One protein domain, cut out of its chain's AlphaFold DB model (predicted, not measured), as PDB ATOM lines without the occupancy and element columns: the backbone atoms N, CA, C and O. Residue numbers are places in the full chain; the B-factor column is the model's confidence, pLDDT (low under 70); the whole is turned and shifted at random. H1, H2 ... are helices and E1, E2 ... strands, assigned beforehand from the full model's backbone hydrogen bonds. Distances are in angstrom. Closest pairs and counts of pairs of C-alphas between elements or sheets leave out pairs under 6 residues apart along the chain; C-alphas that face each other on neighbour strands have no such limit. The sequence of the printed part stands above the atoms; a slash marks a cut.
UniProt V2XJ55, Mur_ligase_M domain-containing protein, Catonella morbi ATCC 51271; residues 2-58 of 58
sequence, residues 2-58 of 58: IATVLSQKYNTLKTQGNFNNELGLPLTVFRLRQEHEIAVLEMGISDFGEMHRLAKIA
ATOM      1  N   ILE A   2     118.567 130.205  71.697       97.81
ATOM      2  CA  ILE A   2     119.150 131.518  72.060       97.81
ATOM      3  C   ILE A   2     120.290 131.390  73.081       97.81
ATOM      4  O   ILE A   2     121.401 131.830  72.810       97.81
ATOM      5  N   ALA A   3     120.048 130.703  74.204       97.75
ATOM      6  CA  ALA A   3     121.081 130.478  75.216       97.75
ATOM      7  C   ALA A   3     122.336 129.801  74.640       97.75
ATOM      8  O   ALA A   3     123.437 130.219  74.947       97.75
ATOM      9  N   THR A   4     122.182 128.815  73.750       97.94
ATOM     10  CA  THR A   4     123.311 128.106  73.122       97.94
ATOM     11  C   THR A   4     124.191 129.033  72.284       97.94
ATOM     12  O   THR A   4     125.412 128.908  72.325       97.94
ATOM     13  N   VAL A   5     123.579 129.957  71.537       98.44
ATOM     14  CA  VAL A   5     124.301 130.944  70.723       98.44
ATOM     15  C   VAL A   5     125.025 131.947  71.620       98.44
ATOM     16  O   VAL A   5     126.205 132.211  71.415       98.44
ATOM     17  N   LEU A   6     124.357 132.464  72.653       98.44
ATOM     18  CA  LEU A   6     124.952 133.430  73.582       98.44
ATOM     19  C   LEU A   6     126.084 132.813  74.414       98.44
ATOM     20  O   LEU A   6     127.115 133.455  74.608       98.44
ATOM     21  N   SER A   7     125.957 131.536  74.787       98.19
ATOM     22  CA  SER A   7     127.004 130.769  75.468       98.19
ATOM     23  C   SER A   7     128.295 130.602  74.661       98.19
ATOM     24  O   SER A   7     129.294 130.187  75.235       98.19
ATOM     25  N   GLN A   8     128.315 130.911  73.356       98.44
ATOM     26  CA  GLN A   8     129.561 130.898  72.575       98.44
ATOM     27  C   GLN A   8     130.519 132.031  72.969       98.44
ATOM     28  O   GLN A   8     131.711 131.946  72.686       98.44
ATOM     29  N   LYS A   9     130.002 133.099  73.589       98.50
ATOM     30  CA  LYS A   9     130.783 134.285  73.961       98.50
ATOM     31  C   LYS A   9     130.641 134.672  75.431       98.50
ATOM     32  O   LYS A   9     131.597 135.191  75.989       98.50
ATOM     33  N   TYR A  10     129.477 134.439  76.027       98.62
ATOM     34  CA  TYR A  10     129.139 134.914  77.366       98.62
ATOM     35  C   TYR A  10     128.862 133.757  78.316       98.62
ATOM     36  O   TYR A  10     128.216 132.773  77.939       98.62
ATOM     37  N   ASN A  11     129.231 133.904  79.583       98.31
ATOM     38  CA  ASN A  11     128.774 132.996  80.621       98.31
ATOM     39  C   ASN A  11     127.268 133.194  80.856       98.31
ATOM     40  O   ASN A  11     126.823 134.192  81.424       98.31
ATOM     41  N   THR A  12     126.471 132.256  80.346       98.56
ATOM     42  CA  THR A  12     125.027 132.433  80.176       98.56
ATOM     43  C   THR A  12     124.244 131.506  81.099       98.56
ATOM     44  O   THR A  12     124.337 130.281  80.984       98.56
ATOM     45  N   LEU A  13     123.403 132.077  81.960       98.31
ATOM     46  CA  LEU A  13     122.365 131.345  82.685       98.31
ATOM     47  C   LEU A  13     121.140 131.152  81.779       98.31
ATOM     48  O   LEU A  13     120.793 132.029  80.990       98.31
ATOM     49  N   LYS A  14     120.444 130.019  81.898       98.19
ATOM     50  CA  LYS A  14     119.176 129.788  81.193       98.19
ATOM     51  C   LYS A  14     118.151 129.075  82.065       98.19
ATOM     52  O   LYS A  14     118.542 128.289  82.933       98.19
ATOM     53  N   THR A  15     116.866 129.271  81.769       97.75
ATOM     54  CA  THR A  15     115.788 128.422  82.298       97.75
ATOM     55  C   THR A  15     116.093 126.946  82.022       97.75
ATOM     56  O   THR A  15     116.508 126.571  80.920       97.75
ATOM     57  N   GLN A  16     115.941 126.101  83.043       96.69
ATOM     58  CA  GLN A  16     116.139 124.654  82.940       96.69
ATOM     59  C   GLN A  16     114.796 123.928  82.944       96.69
ATOM     60  O   GLN A  16     113.925 124.242  83.752       96.69
ATOM     61  N   GLY A  17     114.649 122.930  82.068       95.38
ATOM     62  CA  GLY A  17     113.408 122.168  81.953       95.38
ATOM     63  C   GLY A  17     112.215 123.081  81.667       95.38
ATOM     64  O   GLY A  17     112.282 123.912  80.768       95.38
ATOM     65  N   ASN A  18     111.152 122.933  82.455       95.81
ATOM     66  CA  ASN A  18     109.904 123.694  82.363       95.81
ATOM     67  C   ASN A  18     109.754 124.738  83.488       95.81
ATOM     68  O   ASN A  18     108.641 125.060  83.900       95.81
ATOM     69  N   PHE A  19     110.861 125.265  84.018       97.06
ATOM     70  CA  PHE A  19     110.850 126.278  85.082       97.06
ATOM     71  C   PHE A  19     110.579 127.693  84.543       97.06
ATOM     72  O   PHE A  19     111.338 128.626  84.790       97.06
ATOM     73  N   ASN A  20     109.496 127.836  83.781       96.81
ATOM     74  CA  ASN A  20     109.117 129.045  83.047       96.81
ATOM     75  C   ASN A  20     107.832 129.711  83.588       96.81
ATOM     76  O   ASN A  20     107.326 130.648  82.978       96.81
ATOM     77  N   ASN A  21     107.305 129.231  84.720       95.56
ATOM     78  CA  ASN A  21     106.095 129.740  85.372       95.56
ATOM     79  C   ASN A  21     106.421 130.573  86.629       95.56
ATOM     80  O   ASN A  21     107.585 130.823  86.939       95.56
ATOM     81  N   GLU A  22     105.395 130.969  87.388       94.81
ATOM     82  CA  GLU A  22     105.528 131.857  88.555       94.81
ATOM     83  C   GLU A  22     106.402 131.296  89.686       94.81
ATOM     84  O   GLU A  22     106.923 132.062  90.491       94.81
ATOM     85  N   LEU A  23     106.598 129.975  89.738       94.50
ATOM     86  CA  LEU A  23     107.471 129.322  90.716       94.50
ATOM     87  C   LEU A  23     108.860 129.045  90.135       94.50
ATOM     88  O   LEU A  23     109.877 129.311  90.774       94.50
ATOM     89  N   GLY A  24     108.919 128.520  88.913       96.75
ATOM     90  CA  GLY A  24     110.167 128.132  88.261       96.75
ATOM     91  C   GLY A  24     111.034 129.318  87.839       96.75
ATOM     92  O   GLY A  24     112.265 129.251  87.933       96.75
ATOM     93  N   LEU A  25     110.410 130.418  87.416       96.81
ATOM     94  CA  LEU A  25     111.124 131.609  86.975       96.81
ATOM     95  C   LEU A  25     111.942 132.232  88.127       96.81
ATOM     96  O   LEU A  25     113.155 132.369  87.944       96.81
ATOM     97  N   PRO A  26     111.382 132.501  89.330       96.62
ATOM     98  CA  PRO A  26     112.175 132.937  90.481       96.62
ATOM     99  C   PRO A  26     113.321 131.991  90.831       96.62
ATOM    100  O   PRO A  26     114.423 132.447  91.113       96.62
ATOM    101  N   LEU A  27     113.100 130.671  90.782       97.06
ATOM    102  CA  LEU A  27     114.159 129.694  91.059       97.06
ATOM    103  C   LEU A  27     115.311 129.797  90.058       97.06
ATOM    104  O   LEU A  27     116.469 129.606  90.427       97.06
ATOM    105  N   THR A  28     115.016 130.118  88.798       97.19
ATOM    106  CA  THR A  28     116.052 130.404  87.801       97.19
ATOM    107  C   THR A  28     116.762 131.717  88.126       97.19
ATOM    108  O   THR A  28     117.988 131.739  88.148       97.19
ATOM    109  N   VAL A  29     116.029 132.785  88.456       97.00
ATOM    110  CA  VAL A  29     116.603 134.098  88.818       97.00
ATOM    111  C   VAL A  29     117.521 134.002  90.042       97.00
ATOM    112  O   VAL A  29     118.638 134.511  90.008       97.00
ATOM    113  N   PHE A  30     117.132 133.268  91.087       97.19
ATOM    114  CA  PHE A  30     117.954 133.065  92.288       97.19
ATOM    115  C   PHE A  30     119.244 132.271  92.045       97.19
ATOM    116  O   PHE A  30     120.102 132.208  92.924       97.19
ATOM    117  N   ARG A  31     119.417 131.674  90.862       97.12
ATOM    118  CA  ARG A  31     120.674 131.032  90.459       97.12
ATOM    119  C   ARG A  31     121.653 131.981  89.779       97.12
ATOM    120  O   ARG A  31     122.741 131.530  89.411       97.12
ATOM    121  N   LEU A  32     121.292 133.249  89.587       97.31
ATOM    122  CA  LEU A  32     122.230 134.273  89.148       97.31
ATOM    123  C   LEU A  32     123.406 134.369  90.121       97.31
ATOM    124  O   LEU A  32     123.279 134.193  91.330       97.31
ATOM    125  N   ARG A  33     124.575 134.632  89.552       98.19
ATOM    126  CA  ARG A  33     125.854 134.748  90.255       98.19
ATOM    127  C   ARG A  33     126.698 135.777  89.519       98.19
ATOM    128  O   ARG A  33     126.394 136.076  88.366       98.19
ATOM    129  N   GLN A  34     127.746 136.281  90.162       97.88
ATOM    130  CA  GLN A  34     128.589 137.334  89.591       97.88
ATOM    131  C   GLN A  34     129.271 136.926  88.283       97.88
ATOM    132  O   GLN A  34     129.528 137.788  87.451       97.88
ATOM    133  N   GLU A  35     129.549 135.636  88.077       97.94
ATOM    134  CA  GLU A  35     130.169 135.166  86.841       97.94
ATOM    135  C   GLU A  35     129.224 135.169  85.633       97.94
ATOM    136  O   GLU A  35     129.711 135.058  84.513       97.94
ATOM    137  N   HIS A  36     127.903 135.239  85.832       98.50
ATOM    138  CA  HIS A  36     126.946 135.230  84.730       98.50
ATOM    139  C   HIS A  36     126.845 136.620  84.100       98.50
ATOM    140  O   HIS A  36     126.523 137.599  84.767       98.50
ATOM    141  N   GLU A  37     127.052 136.683  82.792       98.44
ATOM    142  CA  GLU A  37     127.001 137.921  82.011       98.44
ATOM    143  C   GLU A  37     125.633 138.119  81.350       98.44
ATOM    144  O   GLU A  37     125.211 139.248  81.110       98.44
ATOM    145  N   ILE A  38     124.934 137.020  81.041       98.19
ATOM    146  CA  ILE A  38     123.610 137.037  80.412       98.19
ATOM    147  C   ILE A  38     122.708 135.977  81.053       98.19
ATOM    148  O   ILE A  38     123.152 134.872  81.366       98.19
ATOM    149  N   ALA A  39     121.415 136.285  81.192       97.88
ATOM    150  CA  ALA A  39     120.376 135.315  81.522       97.88
ATOM    151  C   ALA A  39     119.336 135.216  80.399       97.88
ATOM    152  O   ALA A  39     118.816 136.223  79.928       97.88
ATOM    153  N   VAL A  40     119.015 133.990  79.985       98.12
ATOM    154  CA  VAL A  40     117.934 133.693  79.036       98.12
ATOM    155  C   VAL A  40     116.791 133.029  79.791       98.12
ATOM    156  O   VAL A  40     116.863 131.845  80.131       98.12
ATOM    157  N   LEU A  41     115.747 133.807  80.056       97.38
ATOM    158  CA  LEU A  41     114.587 133.382  80.824       97.38
ATOM    159  C   LEU A  41     113.417 133.076  79.887       97.38
ATOM    160  O   LEU A  41     113.035 133.904  79.064       97.38
ATOM    161  N   GLU A  42     112.860 131.877  80.005       96.94
ATOM    162  CA  GLU A  42     111.626 131.491  79.325       96.94
ATOM    163  C   GLU A  42     110.420 131.827  80.211       96.94
ATOM    164  O   GLU A  42     110.450 131.559  81.412       96.94
ATOM    165  N   MET A  43     109.365 132.397  79.622       96.00
ATOM    166  CA  MET A  43     108.114 132.743  80.304       96.00
ATOM    167  C   MET A  43     106.954 132.004  79.632       96.00
ATOM    168  O   MET A  43     106.551 132.348  78.521       96.00
ATOM    169  N   GLY A  44     106.457 130.959  80.291       95.25
ATOM    170  CA  GLY A  44     105.322 130.153  79.849       95.25
ATOM    171  C   GLY A  44     104.028 130.657  80.479       95.25
ATOM    172  O   GLY A  44     103.978 130.885  81.684       95.25
ATOM    173  N   ILE A  45     102.991 130.838  79.661       93.31
ATOM    174  CA  ILE A  45     101.710 131.432  80.064       93.31
ATOM    175  C   ILE A  45     100.567 130.549  79.584       93.31
ATOM    176  O   ILE A  45     100.542 130.147  78.421       93.31
ATOM    177  N   SER A  46      99.620 130.291  80.477       91.62
ATOM    178  CA  SER A  46      98.349 129.617  80.213       91.62
ATOM    179  C   SER A  46      97.167 130.578  80.341       91.62
ATOM    180  O   SER A  46      96.264 130.534  79.510       91.62
ATOM    181  N   ASP A  47      97.195 131.477  81.332       93.25
ATOM    182  CA  ASP A  47      96.073 132.358  81.666       93.25
ATOM    183  C   ASP A  47      96.360 133.845  81.424       93.25
ATOM    184  O   ASP A  47      97.498 134.331  81.417       93.25
ATOM    185  N   PHE A  48      95.281 134.616  81.264       95.19
ATOM    186  CA  PHE A  48      95.386 136.058  81.091       95.19
ATOM    187  C   PHE A  48      96.079 136.719  82.296       95.19
ATOM    188  O   PHE A  48      95.777 136.468  83.464       95.19
ATOM    189  N   GLY A  49      97.018 137.614  81.996       93.12
ATOM    190  CA  GLY A  49      97.754 138.379  83.000       93.12
ATOM    191  C   GLY A  49      99.013 137.702  83.548       93.12
ATOM    192  O   GLY A  49      99.802 138.399  84.184       93.12
ATOM    193  N   GLU A  50      99.274 136.421  83.267       94.81
ATOM    194  CA  GLU A  50     100.513 135.752  83.711       94.81
ATOM    195  C   GLU A  50     101.765 136.402  83.125       94.81
ATOM    196  O   GLU A  50     102.720 136.624  83.864       94.81
ATOM    197  N   MET A  51     101.742 136.831  81.853       94.38
ATOM    198  CA  MET A  51     102.875 137.552  81.248       94.38
ATOM    199  C   MET A  51     103.299 138.748  82.100       94.38
ATOM    200  O   MET A  51     104.480 138.955  82.353       94.38
ATOM    201  N   HIS A  52     102.324 139.527  82.577       95.75
ATOM    202  CA  HIS A  52     102.591 140.713  83.384       95.75
ATOM    203  C   HIS A  52     103.140 140.356  84.768       95.75
ATOM    204  O   HIS A  52     103.880 141.146  85.344       95.75
ATOM    205  N   ARG A  53     102.769 139.197  85.323       94.88
ATOM    206  CA  ARG A  53     103.293 138.723  86.610       94.88
ATOM    207  C   ARG A  53     104.720 138.204  86.455       94.88
ATOM    208  O   ARG A  53     105.588 138.626  87.212       94.88
ATOM    209  N   LEU A  54     104.984 137.399  85.427       95.81
ATOM    210  CA  LEU A  54     106.323 136.900  85.104       95.81
ATOM    211  C   LEU A  54     107.294 138.039  84.765       95.81
ATOM    212  O   LEU A  54     108.405 138.069  85.284       95.81
ATOM    213  N   ALA A  55     106.852 139.032  83.994       94.56
ATOM    214  CA  ALA A  55     107.653 140.214  83.674       94.56
ATOM    215  C   ALA A  55     107.903 141.153  84.869       94.56
ATOM    216  O   ALA A  55     108.738 142.037  84.773       94.56
ATOM    217  N   LYS A  56     107.183 141.009  85.991       95.00
ATOM    218  CA  LYS A  56     107.498 141.736  87.238       95.00
ATOM    219  C   LYS A  56     108.549 141.026  88.090       95.00
ATOM    220  O   LYS A  56     109.103 141.644  88.992       95.00
ATOM    221  N   ILE A  57     108.767 139.734  87.851       92.31
ATOM    222  CA  ILE A  57     109.781 138.929  88.541       92.31
ATOM    223  C   ILE A  57     111.168 139.160  87.922       92.31
ATOM    224  O   ILE A  57     112.160 139.082  88.645       92.31
ATOM    225  N   ALA A  58     111.232 139.409  86.609       87.81
ATOM    226  CA  ALA A  58     112.456 139.467  85.810       87.81
ATOM    227  C   ALA A  58     112.731 140.853  85.216       87.81
ATOM    228  O   ALA A  58     111.754 141.541  84.853       87.81
TER     229      ALA A  58
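This is residues 2 to 58 of the 58 residues of the protein "Mur_ligase_M domain-containing protein" of Catonella morbi ATCC 51271 (UniProt V2XJ55). Two short parallel strands, E1 and E2, lie side by side as a very small sheet, with H1 over one face and the last residues of H2, 28 to 29, towards the opposite face. From E2 the chain runs out through residues 41 to 48 to the far end of an elongated body and folds back into H3, whose last residues come near H2. The printed part has 57 residues, with three named helices and two named strands in the order H1, E1, H2, E2, H3; the class is mixed, helices and strands, and under half of the residues, 25 of the 57, are in named elements. The whole is only just compact, close to loose, with a radius of gyration of the C-alphas of 11.8 A, and it spans 36 by 20 by 17 A.

Start at H1, residues 2 to 6, and look from Ala 3 to E1, residues 12 to 14: the closest C-alphas are those of Ala 3 and Lys 14, 6.3 A apart. E2, residues 38 to 40, is the parallel neighbour of E1, at 22 degrees between their directions. The C-alphas of Leu 13 and Ala 39 face each other at 4.6 A. N 13 and O 38 are within hydrogen-bond range at 2.9 A, and so are N 40 and O 13 at 2.8 A. Ala 3 and Val 40 give the closest C-alphas of H1 and E2, 5.9 A. Between the strands along the chain comes H2, residues 24 to 29; E1, H2 and E2 form a strand-helix-strand unit, two parallel neighbour strands with a helix between, and its crossover is right-handed. The closest C-alphas of E1 and H2 are those of Lys 14 and Thr 28, 7.3 A. Go on to H3, residues 50 to 57: it only just touches H2, with 3 pairs of C-alphas within 8 A, the closest being those of Pro 26 and Ile 57, 6.7 A. These two helices run the same way at a shallow tilt of 27 degrees. H1 is apart from H2 and H3, and E1 is apart from H3. In H1, H2 and H3 every O i to N i+4 pair is within hydrogen-bond range.

Find C-alpha 2 at (119.150, 131.518, 72.060); from there H1 runs 6.3 A to C-alpha 6. E1 covers 6.5 A from C-alpha 12, at (125.027, 132.433, 80.176), to C-alpha 14. H2 goes 8.8 A from Gly 24 to Val 29, and E2 6.7 A from Ile 38 to Val 40. H3, the longest helix by residues, runs 10.9 A from Glu 50 to C-alpha 57 at (109.781, 138.929, 88.541).

The two C-alphas farthest apart are those of Lys 9 and Phe 48, 36.2 A. The printed part has no cut and ends at Ala 58, the chain's last residue. The link from H1 to E1 is tight, the other three are short, and no link is long. The mean pLDDT of the printed part is 96.4, and no printed residue is under 70.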